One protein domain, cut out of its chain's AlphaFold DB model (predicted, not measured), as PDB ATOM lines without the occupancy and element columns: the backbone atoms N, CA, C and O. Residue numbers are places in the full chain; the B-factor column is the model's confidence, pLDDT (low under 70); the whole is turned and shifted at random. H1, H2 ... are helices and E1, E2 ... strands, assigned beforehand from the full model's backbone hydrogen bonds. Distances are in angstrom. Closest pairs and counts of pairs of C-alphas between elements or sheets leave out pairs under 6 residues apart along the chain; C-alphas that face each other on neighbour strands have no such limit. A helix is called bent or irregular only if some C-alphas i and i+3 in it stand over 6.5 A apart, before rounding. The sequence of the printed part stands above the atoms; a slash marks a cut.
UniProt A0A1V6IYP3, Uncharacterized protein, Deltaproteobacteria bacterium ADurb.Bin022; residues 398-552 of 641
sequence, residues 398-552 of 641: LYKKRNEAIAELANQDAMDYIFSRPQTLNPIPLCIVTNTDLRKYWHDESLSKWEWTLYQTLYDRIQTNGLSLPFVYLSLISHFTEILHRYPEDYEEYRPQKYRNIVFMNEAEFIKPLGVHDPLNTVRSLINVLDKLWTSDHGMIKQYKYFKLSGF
ATOM      1  N   LEU A 398     312.211 575.908 467.681       94.50
ATOM      2  CA  LEU A 398     310.935 575.701 468.375       94.50
ATOM      3  C   LEU A 398     309.821 576.634 467.890       94.50
ATOM      4  O   LEU A 398     308.673 576.464 468.285       94.50
ATOM      5  N   TYR A 399     310.140 577.603 467.029       94.31
ATOM      6  CA  TYR A 399     309.174 578.502 466.398       94.31
ATOM      7  C   TYR A 399     308.866 578.101 464.951       94.31
ATOM      8  O   TYR A 399     308.503 578.952 464.136       94.31
ATOM      9  N   LYS A 400     309.022 576.821 464.590       92.94
ATOM     10  CA  LYS A 400     308.916 576.361 463.200       92.94
ATOM     11  C   LYS A 400     307.565 576.716 462.581       92.94
ATOM     12  O   LYS A 400     307.544 577.398 461.559       92.94
ATOM     13  N   LYS A 401     306.449 576.353 463.225       92.38
ATOM     14  CA  LYS A 401     305.104 576.654 462.693       92.38
ATOM     15  C   LYS A 401     304.846 578.153 462.543       92.38
ATOM     16  O   LYS A 401     304.207 578.578 461.583       92.38
ATOM     17  N   ARG A 402     305.349 578.957 463.486       93.88
ATOM     18  CA  ARG A 402     305.264 580.421 463.425       93.88
ATOM     19  C   ARG A 402     306.036 580.950 462.222       93.88
ATOM     20  O   ARG A 402     305.492 581.723 461.443       93.88
ATOM     21  N   ASN A 403     307.285 580.526 462.064       93.12
ATOM     22  CA  ASN A 403     308.166 580.997 461.000       93.12
ATOM     23  C   ASN A 403     307.667 580.552 459.611       93.12
ATOM     24  O   ASN A 403     307.754 581.329 458.665       93.12
ATOM     25  N   GLU A 404     307.085 579.354 459.491       93.31
ATOM     26  CA  GLU A 404     306.398 578.892 458.274       93.31
ATOM     27  C   GLU A 404     305.198 579.789 457.932       93.31
ATOM     28  O   GLU A 404     305.073 580.238 456.794       93.31
ATOM     29  N   ALA A 405     304.362 580.128 458.920       93.25
ATOM     30  CA  ALA A 405     303.235 581.038 458.716       93.25
ATOM     31  C   ALA A 405     303.685 582.474 458.373       93.25
ATOM     32  O   ALA A 405     303.054 583.121 457.541       93.25
ATOM     33  N   ILE A 406     304.786 582.962 458.961       93.19
ATOM     34  CA  ILE A 406     305.399 584.250 458.594       93.19
ATOM     35  C   ILE A 406     305.832 584.224 457.127       93.19
ATOM     36  O   ILE A 406     305.516 585.152 456.387       93.19
ATOM     37  N   ALA A 407     306.528 583.167 456.698       92.06
ATOM     38  CA  ALA A 407     306.992 583.029 455.321       92.06
ATOM     39  C   ALA A 407     305.827 582.965 454.320       92.06
ATOM     40  O   ALA A 407     305.911 583.549 453.244       92.06
ATOM     41  N   GLU A 408     304.728 582.299 454.683       92.12
ATOM     42  CA  GLU A 408     303.530 582.232 453.844       92.12
ATOM     43  C   GLU A 408     302.812 583.588 453.744       92.12
ATOM     44  O   GLU A 408     302.419 583.989 452.647       92.12
ATOM     45  N   LEU A 409     302.692 584.326 454.855       90.56
ATOM     46  CA  LEU A 409     302.066 585.655 454.888       90.56
ATOM     47  C   LEU A 409     302.916 586.763 454.271       90.56
ATOM     48  O   LEU A 409     302.364 587.761 453.821       90.56
ATOM     49  N   ALA A 410     304.240 586.613 454.242       86.88
ATOM     50  CA  ALA A 410     305.132 587.582 453.606       86.88
ATOM     51  C   ALA A 410     304.909 587.689 452.081       86.88
ATOM     52  O   ALA A 410     305.402 588.623 451.446       86.88
ATOM     53  N   ASN A 411     304.144 586.769 451.479       81.69
ATOM     54  CA  ASN A 411     303.662 586.908 450.108       81.69
ATOM     55  C   ASN A 411     302.632 588.052 450.019       81.69
ATOM     56  O   ASN A 411     301.623 588.038 450.723       81.69
ATOM     57  N   GLN A 412     302.879 589.029 449.136       66.62
ATOM     58  CA  GLN A 412     302.159 590.318 449.084       66.62
ATOM     59  C   GLN A 412     300.625 590.187 449.053       66.62
ATOM     60  O   GLN A 412     299.941 590.910 449.774       66.62
ATOM     61  N   ASP A 413     300.096 589.211 448.310       80.94
ATOM     62  CA  ASP A 413     298.651 588.990 448.171       80.94
ATOM     63  C   ASP A 413     297.941 588.700 449.506       80.94
ATOM     64  O   ASP A 413     296.749 588.975 449.642       80.94
ATOM     65  N   ALA A 414     298.634 588.132 450.499       84.81
ATOM     66  CA  ALA A 414     298.024 587.758 451.773       84.81
ATOM     67  C   ALA A 414     297.756 588.976 452.668       84.81
ATOM     68  O   ALA A 414     296.680 589.089 453.261       84.81
ATOM     69  N   MET A 415     298.714 589.902 452.746       87.19
ATOM     70  CA  MET A 415     298.602 591.094 453.593       87.19
ATOM     71  C   MET A 415     297.538 592.056 453.057       87.19
ATOM     72  O   MET A 415     296.682 592.497 453.825       87.19
ATOM     73  N   ASP A 416     297.520 592.301 451.742       86.75
ATOM     74  CA  ASP A 416     296.478 593.104 451.082       86.75
ATOM     75  C   ASP A 416     295.083 592.552 451.391       86.75
ATOM     76  O   ASP A 416     294.149 593.289 451.719       86.75
ATOM     77  N   TYR A 417     294.959 591.226 451.359       84.75
ATOM     78  CA  TYR A 417     293.709 590.546 451.635       84.75
ATOM     79  C   TYR A 417     293.256 590.721 453.092       84.75
ATOM     80  O   TYR A 417     292.100 591.078 453.331       84.75
ATOM     81  N   ILE A 418     294.161 590.535 454.062       84.75
ATOM     82  CA  ILE A 418     293.880 590.724 455.497       84.75
ATOM     83  C   ILE A 418     293.444 592.168 455.785       84.75
ATOM     84  O   ILE A 418     292.482 592.379 456.524       84.75
ATOM     85  N   PHE A 419     294.117 593.160 455.195       84.19
ATOM     86  CA  PHE A 419     293.855 594.575 455.480       84.19
ATOM     87  C   PHE A 419     292.661 595.168 454.729       84.19
ATOM     88  O   PHE A 419     292.135 596.197 455.147       84.19
ATOM     89  N   SER A 420     292.175 594.511 453.674       81.81
ATOM     90  CA  SER A 420     291.004 594.961 452.909       81.81
ATOM     91  C   SER A 420     289.651 594.809 453.632       81.81
ATOM     92  O   SER A 420     288.624 595.266 453.123       81.81
ATOM     93  N   ARG A 421     289.604 594.157 454.804       76.88
ATOM     94  CA  ARG A 421     288.362 593.812 455.524       76.88
ATOM     95  C   ARG A 421     288.315 594.434 456.932       76.88
ATOM     96  O   ARG A 421     289.361 594.755 457.492       76.88
ATOM     97  N   PRO A 422     287.115 594.599 457.532       65.88
ATOM     98  CA  PRO A 422     286.967 595.106 458.896       65.88
ATOM     99  C   PRO A 422     287.833 594.315 459.880       65.88
ATOM    100  O   PRO A 422     287.767 593.086 459.951       65.88
ATOM    101  N   GLN A 423     288.674 595.038 460.612       65.69
ATOM    102  CA  GLN A 423     289.795 594.456 461.334       65.69
ATOM    103  C   GLN A 423     289.325 593.784 462.620       65.69
ATOM    104  O   GLN A 423     288.958 594.437 463.592       65.69
ATOM    105  N   THR A 424     289.378 592.455 462.640       72.44
ATOM    106  CA  THR A 424     289.351 591.688 463.896       72.44
ATOM    107  C   THR A 424     290.744 591.557 464.511       72.44
ATOM    108  O   THR A 424     290.874 591.120 465.654       72.44
ATOM    109  N   LEU A 425     291.789 591.912 463.755       80.44
ATOM    110  CA  LEU A 425     293.186 591.709 464.112       80.44
ATOM    111  C   LEU A 425     293.945 593.030 464.109       80.44
ATOM    112  O   LEU A 425     293.766 593.848 463.207       80.44
ATOM    113  N   ASN A 426     294.839 593.196 465.080       87.44
ATOM    114  CA  ASN A 426     295.763 594.315 465.091       87.44
ATOM    115  C   ASN A 426     296.844 594.142 463.996       87.44
ATOM    116  O   ASN A 426     297.613 593.177 464.055       87.44
ATOM    117  N   PRO A 427     296.936 595.066 463.025       89.00
ATOM    118  CA  PRO A 427     297.875 595.014 461.894       89.00
ATOM    119  C   PRO A 427     299.355 595.164 462.267       89.00
ATOM    120  O   PRO A 427     300.223 594.587 461.618       89.00
ATOM    121  N   ILE A 428     299.651 595.978 463.282       93.81
ATOM    122  CA  ILE A 428     300.978 596.526 463.552       93.81
ATOM    123  C   ILE A 428     301.952 595.404 463.895       93.81
ATOM    124  O   ILE A 428     302.987 595.307 463.227       93.81
ATOM    125  N   PRO A 429     301.642 594.516 464.865       94.75
ATOM    126  CA  PRO A 429     302.538 593.418 465.189       94.75
ATOM    127  C   PRO A 429     302.759 592.490 463.993       94.75
ATOM    128  O   PRO A 429     303.867 591.990 463.828       94.75
ATOM    129  N   LEU A 430     301.742 592.294 463.140       92.62
ATOM    130  CA  LEU A 430     301.860 591.446 461.956       92.62
ATOM    131  C   LEU A 430     302.833 592.051 460.940       92.62
ATOM    132  O   LEU A 430     303.756 591.367 460.515       92.62
ATOM    133  N   CYS A 431     302.688 593.340 460.625       93.88
ATOM    134  CA  CYS A 431     303.589 594.055 459.721       93.88
ATOM    135  C   CYS A 431     305.051 594.004 460.187       93.88
ATOM    136  O   CYS A 431     305.951 593.804 459.371       93.88
ATOM    137  N   ILE A 432     305.297 594.136 461.496       95.44
ATOM    138  CA  ILE A 432     306.650 594.047 462.064       95.44
ATOM    139  C   ILE A 432     307.267 592.667 461.793       95.44
ATOM    140  O   ILE A 432     308.399 592.580 461.318       95.44
ATOM    141  N   VAL A 433     306.537 591.585 462.080       94.38
ATOM    142  CA  VAL A 433     307.091 590.222 461.999       94.38
ATOM    143  C   VAL A 433     307.117 589.651 460.584       94.38
ATOM    144  O   VAL A 433     307.974 588.820 460.295       94.38
ATOM    145  N   THR A 434     306.229 590.098 459.691       93.00
ATOM    146  CA  THR A 434     306.223 589.701 458.269       93.00
ATOM    147  C   THR A 434     307.086 590.601 457.391       93.00
ATOM    148  O   THR A 434     307.089 590.436 456.174       93.00
ATOM    149  N   ASN A 435     307.821 591.550 457.981       93.38
ATOM    150  CA  ASN A 435     308.631 592.530 457.255       93.38
ATOM    151  C   ASN A 435     307.820 593.364 456.241       93.38
ATOM    152  O   ASN A 435     308.323 593.775 455.194       93.38
ATOM    153  N   THR A 436     306.549 593.621 456.543       91.38
ATOM    154  CA  THR A 436     305.647 594.370 455.666       91.38
ATOM    155  C   THR A 436     305.587 595.835 456.093       91.38
ATOM    156  O   THR A 436     305.383 596.142 457.267       91.38
ATOM    157  N   ASP A 437     305.750 596.750 455.133       90.62
ATOM    158  CA  ASP A 437     305.643 598.191 455.379       90.62
ATOM    159  C   ASP A 437     304.199 598.575 455.736       90.62
ATOM    160  O   ASP A 437     303.289 598.494 454.905       90.62
ATOM    161  N   LEU A 438     304.000 599.012 456.981       91.81
ATOM    162  CA  LEU A 438     302.702 599.404 457.519       91.81
ATOM    163  C   LEU A 438     302.101 600.611 456.780       91.81
ATOM    164  O   LEU A 438     300.877 600.707 456.691       91.81
ATOM    165  N   ARG A 439     302.922 601.495 456.193       89.81
ATOM    166  CA  ARG A 439     302.456 602.697 455.470       89.81
ATOM    167  C   ARG A 439     301.643 602.381 454.219       89.81
ATOM    168  O   ARG A 439     300.920 603.235 453.722       89.81
ATOM    169  N   LYS A 440     301.728 601.149 453.709       88.94
ATOM    170  CA  LYS A 440     300.875 600.687 452.604       88.94
ATOM    171  C   LYS A 440     299.403 600.563 453.004       88.94
ATOM    172  O   LYS A 440     298.540 600.609 452.134       88.94
ATOM    173  N   TYR A 441     299.130 600.402 454.299       85.56
ATOM    174  CA  TYR A 441     297.805 600.066 454.826       85.56
ATOM    175  C   TYR A 441     297.280 601.079 455.846       85.56
ATOM    176  O   TYR A 441     296.073 601.156 456.056       85.56
ATOM    177  N   TRP A 442     298.169 601.848 456.479       84.44
ATOM    178  CA  TRP A 442     297.823 602.875 457.459       84.44
ATOM    179  C   TRP A 442     298.131 604.269 456.935       84.44
ATOM    180  O   TRP A 442     299.212 604.515 456.405       84.44
ATOM    181  N   HIS A 443     297.200 605.196 457.152       81.19
ATOM    182  CA  HIS A 443     297.456 606.614 456.932       81.19
ATOM    183  C   HIS A 443     298.402 607.151 458.008       81.19
ATOM    184  O   HIS A 443     298.280 606.782 459.178       81.19
ATOM    185  N   ASP A 444     299.291 608.072 457.633       78.31
ATOM    186  CA  ASP A 444     300.269 608.670 458.553       78.31
ATOM    187  C   ASP A 444     299.608 609.300 459.792       78.31
ATOM    188  O   ASP A 444     300.174 609.255 460.879       78.31
ATOM    189  N   GLU A 445     298.380 609.808 459.658       82.75
ATOM    190  CA  GLU A 445     297.595 610.427 460.737       82.75
ATOM    191  C   GLU A 445     296.987 609.421 461.732       82.75
ATOM    192  O   GLU A 445     296.491 609.809 462.787       82.75
ATOM    193  N   SER A 446     296.998 608.123 461.415       87.69
ATOM    194  CA  SER A 446     296.374 607.084 462.250       87.69
ATOM    195  C   SER A 446     297.224 606.677 463.454       87.69
ATOM    196  O   SER A 446     296.705 606.063 464.386       87.69
ATOM    197  N   LEU A 447     298.520 606.994 463.431       92.00
ATOM    198  CA  LEU A 447     299.440 606.792 464.542       92.00
ATOM    199  C   LEU A 447     300.090 608.124 464.895       92.00
ATOM    200  O   LEU A 447     300.488 608.903 464.031       92.00
ATOM    201  N   SER A 448     300.249 608.370 466.187       92.56
ATOM    202  CA  SER A 448     301.019 609.513 466.661       92.56
ATOM    203  C   SER A 448     302.502 609.378 466.279       92.56
ATOM    204  O   SER A 448     303.028 608.285 466.046       92.56
ATOM    205  N   LYS A 449     303.229 610.501 466.250       92.25
ATOM    206  CA  LYS A 449     304.652 610.543 465.859       92.25
ATOM    207  C   LYS A 449     305.534 609.572 466.666       92.25
ATOM    208  O   LYS A 449     306.449 608.961 466.107       92.25
ATOM    209  N   TRP A 450     305.270 609.396 467.963       94.06
ATOM    210  CA  TRP A 450     306.032 608.447 468.780       94.06
ATOM    211  C   TRP A 450     305.668 606.987 468.468       94.06
ATOM    212  O   TRP A 450     306.543 606.127 468.534       94.06
ATOM    213  N   GLU A 451     304.416 606.686 468.105       95.00
ATOM    214  CA  GLU A 451     303.993 605.331 467.715       95.00
ATOM    215  C   GLU A 451     304.696 604.910 466.426       95.00
ATOM    216  O   GLU A 451     305.243 603.809 466.363       95.00
ATOM    217  N   TRP A 452     304.789 605.818 465.449       94.56
ATOM    218  CA  TRP A 452     305.588 605.609 464.239       94.56
ATOM    219  C   TRP A 452     307.072 605.396 464.541       94.56
ATOM    220  O   TRP A 452     307.697 604.506 463.966       94.56
ATOM    221  N   THR A 453     307.631 606.180 465.466       94.50
ATOM    222  CA  THR A 453     309.036 606.044 465.879       94.50
ATOM    223  C   THR A 453     309.291 604.678 466.519       94.50
ATOM    224  O   THR A 453     310.273 604.010 466.183       94.50
ATOM    225  N   LEU A 454     308.391 604.217 467.393       96.44
ATOM    226  CA  LEU A 454     308.487 602.894 468.003       96.44
ATOM    227  C   LEU A 454     308.315 601.771 466.974       96.44
ATOM    228  O   LEU A 454     309.098 600.822 466.993       96.44
ATOM    229  N   TYR A 455     307.327 601.874 466.078       96.81
ATOM    230  CA  TYR A 455     307.127 600.911 464.993       96.81
ATOM    231  C   TYR A 455     308.400 600.759 464.158       96.81
ATOM    232  O   TYR A 455     308.907 599.646 464.029       96.81
ATOM    233  N   GLN A 456     308.959 601.872 463.671       95.62
ATOM    234  CA  GLN A 456     310.170 601.867 462.849       95.62
ATOM    235  C   GLN A 456     311.357 601.271 463.616       95.62
ATOM    236  O   GLN A 456     312.072 600.419 463.100       95.62
ATOM    237  N   THR A 457     311.517 601.653 464.886       95.25
ATOM    238  CA  THR A 457     312.580 601.128 465.754       95.25
ATOM    239  C   THR A 457     312.484 599.610 465.920       95.25
ATOM    240  O   THR A 457     313.499 598.918 465.845       95.25
ATOM    241  N   LEU A 458     311.282 599.079 466.167       97.25
ATOM    242  CA  LEU A 458     311.058 597.638 466.288       97.25
ATOM    243  C   LEU A 458     311.302 596.926 464.957       97.25
ATOM    244  O   LEU A 458     312.011 595.923 464.942       97.25
ATOM    245  N   TYR A 459     310.757 597.465 463.866       95.94
ATOM    246  CA  TYR A 459     310.920 596.944 462.512       95.94
ATOM    247  C   TYR A 459     312.408 596.798 462.158       95.94
ATOM    248  O   TYR A 459     312.878 595.682 461.939       95.94
ATOM    249  N   ASP A 460     313.185 597.880 462.238       95.44
ATOM    250  CA  ASP A 460     314.605 597.888 461.859       95.44
ATOM    251  C   ASP A 460     315.455 596.970 462.747       95.44
ATOM    252  O   ASP A 460     316.318 596.222 462.266       95.44
ATOM    253  N   ARG A 461     315.212 596.990 464.065       94.62
ATOM    254  CA  ARG A 461     315.971 596.167 465.016       94.62
ATOM    255  C   ARG A 461     315.705 594.685 464.820       94.62
ATOM    256  O   ARG A 461     316.664 593.912 464.864       94.62
ATOM    257  N   ILE A 462     314.448 594.297 464.603       94.06
ATOM    258  CA  ILE A 462     314.065 592.899 464.382       94.06
ATOM    259  C   ILE A 462     314.626 592.394 463.053       94.06
ATOM    260  O   ILE A 462     315.180 591.296 463.030       94.06
ATOM    261  N   GLN A 463     314.579 593.195 461.984       93.12
ATOM    262  CA  GLN A 463     315.202 592.823 460.708       93.12
ATOM    263  C   GLN A 463     316.714 592.611 460.846       93.12
ATOM    264  O   GLN A 463     317.266 591.658 460.303       93.12
ATOM    265  N   THR A 464     317.386 593.467 461.616       94.81
ATOM    266  CA  THR A 464     318.848 593.408 461.769       94.81
ATOM    267  C   THR A 464     319.303 592.277 462.690       94.81
ATOM    268  O   THR A 464     320.348 591.669 462.465       94.81
ATOM    269  N   ASN A 465     318.558 591.999 463.762       94.31
ATOM    270  CA  ASN A 465     319.045 591.153 464.855       94.31
ATOM    271  C   ASN A 465     318.267 589.854 465.066       94.31
ATOM    272  O   ASN A 465     318.737 589.005 465.831       94.31
ATOM    273  N   GLY A 466     317.122 589.708 464.402       94.12
ATOM    274  CA  GLY A 466     316.155 588.648 464.639       94.12
ATOM    275  C   GLY A 466     315.124 589.010 465.711       94.12
ATOM    276  O   GLY A 466     315.337 589.862 466.577       94.12
ATOM    277  N   LEU A 467     313.985 588.325 465.648       95.12
ATOM    278  CA  LEU A 467     312.908 588.435 466.622       95.12
ATOM    279  C   LEU A 467     313.211 587.558 467.847       95.12
ATOM    280  O   LEU A 467     313.365 586.348 467.706       95.12
ATOM    281  N   SER A 468     313.264 588.165 469.033       96.12
ATOM    282  CA  SER A 468     313.442 587.467 470.317       96.12
ATOM    283  C   SER A 468     312.893 588.299 471.479       96.12
ATOM    284  O   SER A 468     312.749 589.524 471.369       96.12
ATOM    285  N   LEU A 469     312.607 587.653 472.607       96.88
ATOM    286  CA  LEU A 469     312.052 588.272 473.807       96.88
ATOM    287  C   LEU A 469     312.962 589.378 474.367       96.88
ATOM    288  O   LEU A 469     312.441 590.477 474.608       96.88
ATOM    289  N   PRO A 470     314.295 589.182 474.497       96.44
ATOM    290  CA  PRO A 470     315.185 590.242 474.959       96.44
ATOM    291  C   PRO A 470     315.136 591.478 474.057       96.44
ATOM    292  O   PRO A 470     315.124 592.604 474.553       96.44
ATOM    293  N   PHE A 471     315.060 591.288 472.736       96.38
ATOM    294  CA  PHE A 471     315.019 592.393 471.777       96.38
ATOM    295  C   PHE A 471     313.723 593.190 471.852       96.38
ATOM    296  O   PHE A 471     313.770 594.422 471.793       96.38
ATOM    297  N   VAL A 472     312.578 592.524 472.017       97.69
ATOM    298  CA  VAL A 472     311.302 593.222 472.213       97.69
ATOM    299  C   VAL A 472     311.336 593.999 473.526       97.69
ATOM    300  O   VAL A 472     311.077 595.202 473.531       97.69
ATOM    301  N   TYR A 473     311.731 593.351 474.624       97.38
ATOM    302  CA  TYR A 473     311.820 593.978 475.943       97.38
ATOM    303  C   TYR A 473     312.731 595.214 475.933       97.38
ATOM    304  O   TYR A 473     312.319 596.304 476.344       97.38
ATOM    305  N   LEU A 474     313.960 595.063 475.430       97.38
ATOM    306  CA  LEU A 474     314.947 596.138 475.401       97.38
ATOM    307  C   LEU A 474     314.569 597.250 474.421       97.38
ATOM    308  O   LEU A 474     314.867 598.414 474.683       97.38
ATOM    309  N   SER A 475     313.849 596.940 473.341       97.88
ATOM    310  CA  SER A 475     313.368 597.973 472.420       97.88
ATOM    311  C   SER A 475     312.345 598.895 473.063       97.88
ATOM    312  O   SER A 475     312.446 600.109 472.890       97.88
ATOM    313  N   LEU A 476     311.419 598.348 473.855       98.19
ATOM    314  CA  LEU A 476     310.415 599.151 474.552       98.19
ATOM    315  C   LEU A 476     311.040 600.057 475.616       98.19
ATOM    316  O   LEU A 476     310.716 601.242 475.672       98.19
ATOM    317  N   ILE A 477     311.947 599.530 476.447       97.31
ATOM    318  CA  ILE A 477     312.592 600.347 477.487       97.31
ATOM    319  C   ILE A 477     313.572 601.364 476.888       97.31
ATOM    320  O   ILE A 477     313.598 602.507 477.332       97.31
ATOM    321  N   SER A 478     314.314 601.000 475.835       96.81
ATOM    322  CA  SER A 478     315.189 601.923 475.102       96.81
ATOM    323  C   SER A 478     314.379 603.076 474.506       96.81
ATOM    324  O   SER A 478     314.719 604.238 474.725       96.81
ATOM    325  N   HIS A 479     313.252 602.779 473.854       96.62
ATOM    326  CA  HIS A 479     312.368 603.812 473.321       96.62
ATOM    327  C   HIS A 479     311.777 604.691 474.439       96.62
ATOM    328  O   HIS A 479     311.797 605.913 474.325       96.62
ATOM    329  N   PHE A 480     311.350 604.116 475.571       96.62
ATOM    330  CA  PHE A 480     310.921 604.891 476.746       96.62
ATOM    331  C   PHE A 480     312.011 605.869 477.229       96.62
ATOM    332  O   PHE A 480     311.730 607.045 477.462       96.62
ATOM    333  N   THR A 481     313.266 605.417 477.335       96.00
ATOM    334  CA  THR A 481     314.388 606.291 477.732       96.00
ATOM    335  C   THR A 481     314.685 607.377 476.705       96.00
ATOM    336  O   THR A 481     315.013 608.500 477.083       96.00
ATOM    337  N   GLU A 482     314.531 607.080 475.416       94.06
ATOM    338  CA  GLU A 482     314.727 608.050 474.342       94.06
ATOM    339  C   GLU A 482     313.669 609.157 474.377       94.06
ATOM    340  O   GLU A 482     314.020 610.331 474.263       94.06
ATOM    341  N   ILE A 483     312.402 608.803 474.616       93.38
ATOM    342  CA  ILE A 483     311.309 609.770 474.797       93.38
ATOM    343  C   ILE A 483     311.631 610.736 475.947       93.38
ATOM    344  O   ILE A 483     311.521 611.950 475.779       93.38
ATOM    345  N   LEU A 484     312.098 610.223 477.091       92.75
ATOM    346  CA  LEU A 484     312.479 611.055 478.240       92.75
ATOM    347  C   LEU A 484     313.713 611.930 477.981       92.75
ATOM    348  O   LEU A 484     313.793 613.073 478.449       92.75
ATOM    349  N   HIS A 485     314.691 611.396 477.250       89.25
ATOM    350  CA  HIS A 485     315.935 612.095 476.966       89.25
ATOM    351  C   HIS A 485     315.729 613.220 475.938       89.25
ATOM    352  O   HIS A 485     316.030 614.375 476.251       89.25
ATOM    353  N   ARG A 486     315.192 612.891 474.752       83.69
ATOM    354  CA  ARG A 486     315.159 613.760 473.559       83.69
ATOM    355  C   ARG A 486     313.915 614.634 473.438       83.69
ATOM    356  O   ARG A 486     314.015 615.732 472.905       83.69
ATOM    357  N   TYR A 487     312.764 614.163 473.913       77.00
ATOM    358  CA  TYR A 487     311.470 614.745 473.545       77.00
ATOM    359  C   TYR A 487     310.509 614.909 474.737       77.00
ATOM    360  O   TYR A 487     309.356 614.478 474.667       77.00
ATOM    361  N   PRO A 488     310.941 615.514 475.860       68.62
ATOM    362  CA  PRO A 488     310.085 615.634 477.035       68.62
ATOM    363  C   PRO A 488     308.833 616.498 476.795       68.62
ATOM    364  O   PRO A 488     307.856 616.331 477.528       68.62
ATOM    365  N   GLU A 489     308.839 617.390 475.799       73.38
ATOM    366  CA  GLU A 489     307.730 618.313 475.500       73.38
ATOM    367  C   GLU A 489     306.933 617.933 474.238       73.38
ATOM    368  O   GLU A 489     305.741 618.208 474.178       73.38
ATOM    369  N   ASP A 490     307.527 617.204 473.287       69.94
ATOM    370  CA  ASP A 490     306.911 616.939 471.973       69.94
ATOM    371  C   ASP A 490     305.805 615.865 471.981       69.94
ATOM    372  O   ASP A 490     305.163 615.631 470.955       69.94
ATOM    373  N   TYR A 491     305.583 615.175 473.105       73.62
ATOM    374  CA  TYR A 491     304.657 614.042 473.169       73.62
ATOM    375  C   TYR A 491     303.686 614.108 474.352       73.62
ATOM    376  O   TYR A 491     303.711 613.264 475.251       73.62
ATOM    377  N   GLU A 492     302.780 615.087 474.348       78.88
ATOM    378  CA  GLU A 492     301.716 615.200 475.363       78.88
ATOM    379  C   GLU A 492     300.844 613.927 475.454       78.88
ATOM    380  O   GLU A 492     300.486 613.463 476.546       78.88
ATOM    381  N   GLU A 493     300.579 613.300 474.304       87.69
ATOM    382  CA  GLU A 493     299.755 612.092 474.173       87.69
ATOM    383  C   GLU A 493     300.491 610.776 474.470       87.69
ATOM    384  O   GLU A 493     299.876 609.703 474.456       87.69
ATOM    385  N   TYR A 494     301.803 610.821 474.718       93.38
ATOM    386  CA  TYR A 494     302.589 609.616 474.957       93.38
ATOM    387  C   TYR A 494     302.131 608.896 476.222       93.38
ATOM    388  O   TYR A 494     302.071 609.479 477.307       93.38
ATOM    389  N   ARG A 495     301.827 607.605 476.089       94.06
ATOM    390  CA  ARG A 495     301.490 606.720 477.207       94.06
ATOM    391  C   ARG A 495     302.139 605.359 476.976       94.06
ATOM    392  O   ARG A 495     301.806 604.723 475.973       94.06
ATOM    393  N   PRO A 496     303.009 604.872 477.881       96.62
ATOM    394  CA  PRO A 496     303.626 603.556 477.733       96.62
ATOM    395  C   PRO A 496     302.604 602.430 477.557       96.62
ATOM    396  O   PRO A 496     302.858 601.501 476.794       96.62
ATOM    397  N   GLN A 497     301.415 602.529 478.166       96.62
ATOM    398  CA  GLN A 497     300.338 601.550 477.982       96.62
ATOM    399  C   GLN A 497     299.972 601.300 476.507       96.62
ATOM    400  O   GLN A 497     299.653 600.166 476.140       96.62
ATOM    401  N   LYS A 498     300.064 602.321 475.642       96.00
ATOM    402  CA  LYS A 498     299.770 602.201 474.205       96.00
ATOM    403  C   LYS A 498     300.782 601.324 473.453       96.00
ATOM    404  O   LYS A 498     300.472 600.865 472.361       96.00
ATOM    405  N   TYR A 499     301.932 600.978 474.045       97.69
ATOM    406  CA  TYR A 499     302.855 599.981 473.474       97.69
ATOM    407  C   TYR A 499     302.170 598.640 473.210       97.69
ATOM    408  O   TYR A 499     302.550 597.934 472.277       97.69
ATOM    409  N   ARG A 500     301.126 598.301 473.979       96.31
ATOM    410  CA  ARG A 500     300.350 597.078 473.759       96.31
ATOM    411  C   ARG A 500     299.748 597.008 472.357       96.31
ATOM    412  O   ARG A 500     299.759 595.937 471.765       96.31
ATOM    413  N   ASN A 501     299.319 598.147 471.818       94.06
ATOM    414  CA  ASN A 501     298.739 598.250 470.479       94.06
ATOM    415  C   ASN A 501     299.782 598.053 469.373       94.06
ATOM    416  O   ASN A 501     299.419 597.918 468.215       94.06
ATOM    417  N   ILE A 502     301.070 598.043 469.702       96.19
ATOM    418  CA  ILE A 502     302.143 597.837 468.726       96.19
ATOM    419  C   ILE A 502     302.666 596.403 468.809       96.19
ATOM    420  O   ILE A 502     302.960 595.799 467.781       96.19
ATOM    421  N   VAL A 503     302.765 595.838 470.019       96.88
ATOM    422  CA  VAL A 503     303.406 594.528 470.224       96.88
ATOM    423  C   VAL A 503     302.439 593.362 470.416       96.88
ATOM    424  O   VAL A 503     302.869 592.224 470.268       96.88
ATOM    425  N   PHE A 504     301.159 593.584 470.727       94.69
ATOM    426  CA  PHE A 504     300.187 592.500 470.921       94.69
ATOM    427  C   PHE A 504     299.080 592.520 469.874       94.69
ATOM    428  O   PHE A 504     298.591 593.571 469.466       94.69
ATOM    429  N   MET A 505     298.643 591.325 469.478       88.12
ATOM    430  CA  MET A 505     297.548 591.148 468.525       88.12
ATOM    431  C   MET A 505     296.201 591.621 469.079       88.12
ATOM    432  O   MET A 505     295.377 592.146 468.337       88.12
ATOM    433  N   ASN A 506     295.958 591.383 470.368       84.19
ATOM    434  CA  ASN A 506     294.729 591.736 471.070       84.19
ATOM    435  C   ASN A 506     294.974 591.775 472.589       84.19
ATOM    436  O   ASN A 506     296.053 591.421 473.069       84.19
ATOM    437  N   GLU A 507     293.956 592.186 473.348       78.00
ATOM    438  CA  GLU A 507     294.033 592.279 474.809       78.00
ATOM    439  C   GLU A 507     293.935 590.931 475.545       78.00
ATOM    440  O   GLU A 507     294.197 590.861 476.743       78.00
ATOM    441  N   ALA A 508     293.562 589.849 474.862       78.69
ATOM    442  CA  ALA A 508     293.435 588.531 475.481       78.69
ATOM    443  C   ALA A 508     294.774 587.769 475.526       78.69
ATOM    444  O   ALA A 508     294.983 586.940 476.410       78.69
ATOM    445  N   GLU A 509     295.703 588.055 474.607       79.88
ATOM    446  CA  GLU A 509     296.909 587.247 474.375       79.88
ATOM    447  C   GLU A 509     298.220 587.964 474.720       79.88
ATOM    448  O   GLU A 509     299.155 588.061 473.924       79.88
ATOM    449  N   PHE A 510     298.334 588.433 475.961       84.38
ATOM    450  CA  PHE A 510     299.523 589.166 476.410       84.38
ATOM    451  C   PHE A 510     300.782 588.321 476.682       84.38
ATOM    452  O   PHE A 510     301.819 588.881 477.038       84.38
ATOM    453  N   ILE A 511     300.717 586.998 476.514       87.06
ATOM    454  CA  ILE A 511     301.875 586.095 476.666       87.06
ATOM    455  C   ILE A 511     302.711 585.968 475.382       87.06
ATOM    456  O   ILE A 511     303.653 585.177 475.347       87.06
ATOM    457  N   LYS A 512     302.334 586.665 474.298       93.50
ATOM    458  CA  LYS A 512     302.972 586.523 472.978       93.50
ATOM    459  C   LYS A 512     303.267 587.864 472.296       93.50
ATOM    460  O   LYS A 512     302.677 588.169 471.256       93.50
ATOM    461  N   PRO A 513     304.150 588.705 472.861       96.25
ATOM    462  CA  PRO A 513     304.543 589.948 472.207       96.25
ATOM    463  C   PRO A 513     305.196 589.637 470.852       96.25
ATOM    464  O   PRO A 513     306.190 588.919 470.791       96.25
ATOM    465  N   LEU A 514     304.616 590.146 469.763       95.69
ATOM    466  CA  LEU A 514     305.035 589.878 468.384       95.69
ATOM    467  C   LEU A 514     305.134 588.371 468.061       95.69
ATOM    468  O   LEU A 514     305.975 587.958 467.272       95.69
ATOM    469  N   GLY A 515     304.320 587.520 468.698       94.19
ATOM    470  CA  GLY A 515     304.395 586.065 468.506       94.19
ATOM    471  C   GLY A 515     305.613 585.388 469.157       94.19
ATOM    472  O   GLY A 515     305.909 584.228 468.867       94.19
ATOM    473  N   VAL A 516     306.357 586.077 470.027       95.81
ATOM    474  CA  VAL A 516     307.422 585.471 470.845       95.81
ATOM    475  C   VAL A 516     306.827 584.899 472.120       95.81
ATOM    476  O   VAL A 516     306.043 585.568 472.775       95.81
ATOM    477  N   HIS A 517     307.196 583.680 472.508       95.44
ATOM    478  CA  HIS A 517     306.659 583.072 473.728       95.44
ATOM    479  C   HIS A 517     307.237 583.736 474.992       95.44
ATOM    480  O   HIS A 517     308.426 583.614 475.263       95.44
ATOM    481  N   ASP A 518     306.390 584.405 475.776       95.25
ATOM    482  CA  ASP A 518     306.740 585.104 477.019       95.25
ATOM    483  C   ASP A 518     305.964 584.493 478.205       95.25
ATOM    484  O   ASP A 518     304.932 585.028 478.631       95.25
ATOM    485  N   PRO A 519     306.416 583.348 478.754       93.12
ATOM    486  CA  PRO A 519     305.641 582.572 479.727       93.12
ATOM    487  C   PRO A 519     305.468 583.275 481.082       93.12
ATOM    488  O   PRO A 519     304.680 582.830 481.918       93.12
ATOM    489  N   LEU A 520     306.203 584.365 481.318       92.69
ATOM    490  CA  LEU A 520     306.160 585.155 482.547       92.69
ATOM    491  C   LEU A 520     305.547 586.544 482.347       92.69
ATOM    492  O   LEU A 520     305.621 587.376 483.252       92.69
ATOM    493  N   ASN A 521     304.939 586.813 481.184       93.81
ATOM    494  CA  ASN A 521     304.351 588.116 480.875       93.81
ATOM    495  C   ASN A 521     305.347 589.271 481.114       93.81
ATOM    496  O   ASN A 521     304.974 590.333 481.630       93.81
ATOM    497  N   THR A 522     306.631 589.062 480.819       93.56
ATOM    498  CA  THR A 522     307.712 590.020 481.063       93.56
ATOM    499  C   THR A 522     307.499 591.328 480.308       93.56
ATOM    500  O   THR A 522     307.641 592.394 480.917       93.56
ATOM    501  N   VAL A 523     307.080 591.276 479.040       96.38
ATOM    502  CA  VAL A 523     306.826 592.456 478.196       96.38
ATOM    503  C   VAL A 523     305.561 593.180 478.637       96.38
ATOM    504  O   VAL A 523     305.593 594.393 478.855       96.38
ATOM    505  N   ARG A 524     304.461 592.451 478.873       95.50
ATOM    506  CA  ARG A 524     303.230 593.033 479.443       95.50
ATOM    507  C   ARG A 524     303.530 593.746 480.756       95.50
ATOM    508  O   ARG A 524     303.102 594.878 480.978       95.50
ATOM    509  N   SER A 525     304.267 593.079 481.637       93.94
ATOM    510  CA  SER A 525     304.626 593.630 482.934       93.94
ATOM    511  C   SER A 525     305.520 594.856 482.805       93.94
ATOM    512  O   SER A 525     305.323 595.800 483.560       93.94
ATOM    513  N   LEU A 526     306.482 594.869 481.874       96.12
ATOM    514  CA  LEU A 526     307.291 596.057 481.590       96.12
ATOM    515  C   LEU A 526     306.397 597.234 481.209       96.12
ATOM    516  O   LEU A 526     306.512 598.287 481.824       96.12
ATOM    517  N   ILE A 527     305.473 597.042 480.265       97.56
ATOM    518  CA  ILE A 527     304.558 598.100 479.821       97.56
ATOM    519  C   ILE A 527     303.760 598.663 481.003       97.56
ATOM    520  O   ILE A 527     303.746 599.874 481.204       97.56
ATOM    521  N   ASN A 528     303.192 597.794 481.845       96.00
ATOM    522  CA  ASN A 528     302.443 598.214 483.038       96.00
ATOM    523  C   ASN A 528     303.293 599.035 484.005       96.00
ATOM    524  O   ASN A 528     302.812 599.965 484.640       96.00
ATOM    525  N   VAL A 529     304.550 598.647 484.168       95.75
ATOM    526  CA  VAL A 529     305.474 599.275 485.110       95.75
ATOM    527  C   VAL A 529     305.929 600.633 484.596       95.75
ATOM    528  O   VAL A 529     305.977 601.579 485.375       95.75
ATOM    529  N   LEU A 530     306.223 600.739 483.300       97.25
ATOM    530  CA  LEU A 530     306.550 602.010 482.661       97.25
ATOM    531  C   LEU A 530     305.355 602.964 482.693       97.25
ATOM    532  O   LEU A 530     305.537 604.147 482.957       97.25
ATOM    533  N   ASP A 531     304.139 602.455 482.484       97.00
ATOM    534  CA  ASP A 531     302.920 603.260 482.546       97.00
ATOM    535  C   ASP A 531     302.630 603.757 483.966       97.00
ATOM    536  O   ASP A 531     302.360 604.940 484.163       97.00
ATOM    537  N   LYS A 532     302.791 602.897 484.980       96.56
ATOM    538  CA  LYS A 532     302.730 603.302 486.393       96.56
ATOM    539  C   LYS A 532     303.774 604.348 486.737       96.56
ATOM    540  O   LYS A 532     303.449 605.339 487.381       96.56
ATOM    541  N   LEU A 533     305.016 604.143 486.298       95.94
ATOM    542  CA  LEU A 533     306.091 605.110 486.497       95.94
ATOM    543  C   LEU A 533     305.669 606.453 485.896       95.94
ATOM    544  O   LEU A 533     305.556 607.433 486.623       95.94
ATOM    545  N   TRP A 534     305.319 606.474 484.610       95.12
ATOM    546  CA  TRP A 534     304.861 607.673 483.910       95.12
ATOM    547  C   TRP A 534     303.684 608.372 484.607       95.12
ATOM    548  O   TRP A 534     303.716 609.580 484.819       95.12
ATOM    549  N   THR A 535     302.646 607.637 484.993       93.94
ATOM    550  CA  THR A 535     301.432 608.215 485.593       93.94
ATOM    551  C   THR A 535     301.625 608.703 487.027       93.94
ATOM    552  O   THR A 535     300.931 609.637 487.423       93.94
ATOM    553  N   SER A 536     302.577 608.138 487.778       91.75
ATOM    554  CA  SER A 536     302.828 608.524 489.173       91.75
ATOM    555  C   SER A 536     303.315 609.967 489.299       91.75
ATOM    556  O   SER A 536     302.794 610.712 490.121       91.75
ATOM    557  N   ASP A 537     304.304 610.365 488.488       87.44
ATOM    558  CA  ASP A 537     304.805 611.747 488.413       87.44
ATOM    559  C   ASP A 537     305.687 611.945 487.160       87.44
ATOM    560  O   ASP A 537     306.924 611.976 487.218       87.44
ATOM    561  N   HIS A 538     305.057 612.057 485.984       86.06
ATOM    562  CA  HIS A 538     305.779 612.277 484.722       86.06
ATOM    563  C   HIS A 538     306.619 613.565 484.728       86.06
ATOM    564  O   HIS A 538     307.646 613.613 484.050       86.06
ATOM    565  N   GLY A 539     306.222 614.600 485.480       88.31
ATOM    566  CA  GLY A 539     306.970 615.856 485.584       88.31
ATOM    567  C   GLY A 539     308.340 615.650 486.230       88.31
ATOM    568  O   GLY A 539     309.357 616.125 485.721       88.31
ATOM    569  N   MET A 540     308.395 614.869 487.307       91.31
ATOM    570  CA  MET A 540     309.650 614.452 487.928       91.31
ATOM    571  C   MET A 540     310.450 613.507 487.022       91.31
ATOM    572  O   MET A 540     311.666 613.663 486.908       91.31
ATOM    573  N   ILE A 541     309.813 612.537 486.361       93.06
ATOM    574  CA  ILE A 541     310.541 611.535 485.562       93.06
ATOM    575  C   ILE A 541     311.222 612.153 484.332       93.06
ATOM    576  O   ILE A 541     312.329 611.748 483.975       93.06
ATOM    577  N   LYS A 542     310.627 613.186 483.729       92.56
ATOM    578  CA  LYS A 542     311.226 613.950 482.616       92.56
ATOM    579  C   LYS A 542     312.552 614.639 482.976       92.56
ATOM    580  O   LYS A 542     313.295 615.034 482.078       92.56
ATOM    581  N   GLN A 543     312.872 614.769 484.267       94.06
ATOM    582  CA  GLN A 543     314.140 615.344 484.728       94.06
ATOM    583  C   GLN A 543     315.322 614.377 484.579       94.06
ATOM    584  O   GLN A 543     316.467 614.820 484.619       94.06
ATOM    585  N   TYR A 544     315.078 613.071 484.437       95.56
ATOM    586  CA  TYR A 544     316.142 612.087 484.254       95.56
ATOM    587  C   TYR A 544     316.618 612.065 482.799       95.56
ATOM    588  O   TYR A 544     315.813 612.069 481.869       95.56
ATOM    589  N   LYS A 545     317.939 612.037 482.610       95.81
ATOM    590  CA  LYS A 545     318.597 612.089 481.295       95.81
ATOM    591  C   LYS A 545     319.521 610.918 481.018       95.81
ATOM    592  O   LYS A 545     319.777 610.653 479.849       95.81
ATOM    593  N   TYR A 546     319.963 610.222 482.061       97.12
ATOM    594  CA  TYR A 546     320.787 609.023 481.964       97.12
ATOM    595  C   TYR A 546     320.079 607.893 482.681       97.12
ATOM    596  O   TYR A 546     319.551 608.091 483.776       97.12
ATOM    597  N   PHE A 547     320.092 606.713 482.086       97.06
ATOM    598  CA  PHE A 547     319.323 605.567 482.523       97.06
ATOM    599  C   PHE A 547     320.207 604.336 482.588       97.06
ATOM    600  O   PHE A 547     321.142 604.176 481.807       97.06
ATOM    601  N   LYS A 548     319.889 603.447 483.520       95.62
ATOM    602  CA  LYS A 548     320.545 602.152 483.624       95.62
ATOM    603  C   LYS A 548     319.528 601.085 483.964       95.62
ATOM    604  O   LYS A 548     318.809 601.201 484.960       95.62
ATOM    605  N   LEU A 549     319.485 600.040 483.152       94.06
ATOM    606  CA  LEU A 549     318.771 598.815 483.461       94.06
ATOM    607  C   LEU A 549     319.767 597.821 484.041       94.06
ATOM    608  O   LEU A 549     320.724 597.445 483.375       94.06
ATOM    609  N   SER A 550     319.528 597.375 485.270       86.75
ATOM    610  CA  SER A 550     320.350 596.334 485.885       86.75
ATOM    611  C   SER A 550     319.626 594.993 485.990       86.75
ATOM    612  O   SER A 550     318.389 594.970 485.974       86.75
ATOM    613  N   GLY A 551     320.394 593.893 486.073       69.81
ATOM    614  CA  GLY A 551     320.025 592.468 485.865       69.81
ATOM    615  C   GLY A 551     318.847 591.893 486.669       69.81
ATOM    616  O   GLY A 551     318.515 590.719 486.601       69.81
ATOM    617  N   PHE A 552     318.156 592.739 487.406       73.94
ATOM    618  CA  PHE A 552     317.142 592.417 488.385       73.94
ATOM    619  C   PHE A 552     315.852 593.217 488.182       73.94
ATOM    620  O   PHE A 552     315.071 593.416 489.108       73.94
TER     621      PHE A 552
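What this domain is: This is residues 398 to 552 of the 641 residues of an uncharacterized protein of Deltaproteobacteria bacterium ADurb.Bin022 (UniProt A0A1V6IYP3). H5 and the kinked H7 run side by side, H6 packs on H7, H4 crosses H5, and H3 packs on H4. H1 and H2 make a corner beyond H3 at one end of the longest axis, while E1 lies beside H5 near the other end, the C-alphas of Phe 547 and Thr 481 being 6.9 A apart. The printed part has 155 residues, with seven named helices and then one named strand, and is mostly helix. It is compact, with a radius of gyration of the C-alphas of 16.0 A and spans of 48 by 36 by 29 A.

Where its parts are: Find C-alpha 398 at (310.935, 575.701, 468.375), where H1 begins; it runs 19.0 A to residue 409 and is irregular, C-alphas 398 and 401 being 8.2 A apart. Next come H2, residues 412 to 419, and H3, 427 to 433. H4, 449 to 465, is 24.2 A long, and H5, 469 to 486, is 25.7 A. After H6, 496 to 503, H7, 522 to 541, runs 22.2 A; it has a kink of 63 degrees near residue 535 and is irregular, C-alphas 536 and 539 being 9.2 A apart. E1, 546 to 550, ends at C-alpha 550 (320.350, 596.334, 485.885).

How they stand to each other: H1 is close to H3 but not clearly touching, with closest C-alphas Ile 406 and Val 433 7.1 A apart. H3 touches H4 at Ile 432 and Tyr 459, closest C-alphas 5.2 A apart. The hairpin H4 and H5 has a steep tilt of 40 degrees. H5 touches H7 at a shallow 11 degrees, the same way, closest C-alphas Tyr 473 and Val 523 at 5.7 A. E1 pairs with no named strand. Every O i to N i+4 pair is within hydrogen-bond range in H2, H3, H4 and H5; H1 has 7 of 8, H7 13 of 16, and H6 1 of 4, with 5 of 5 O i to N i+3.

The domain as a whole: The C-alphas farthest apart, Asp 413 and Met 540, are 48.5 A apart. The printed part has no cut; the long links are residues 434 to 448 and 504 to 521. Look for pLDDT under 70 at residues 412, 422 to 423, 488, 490 and 551.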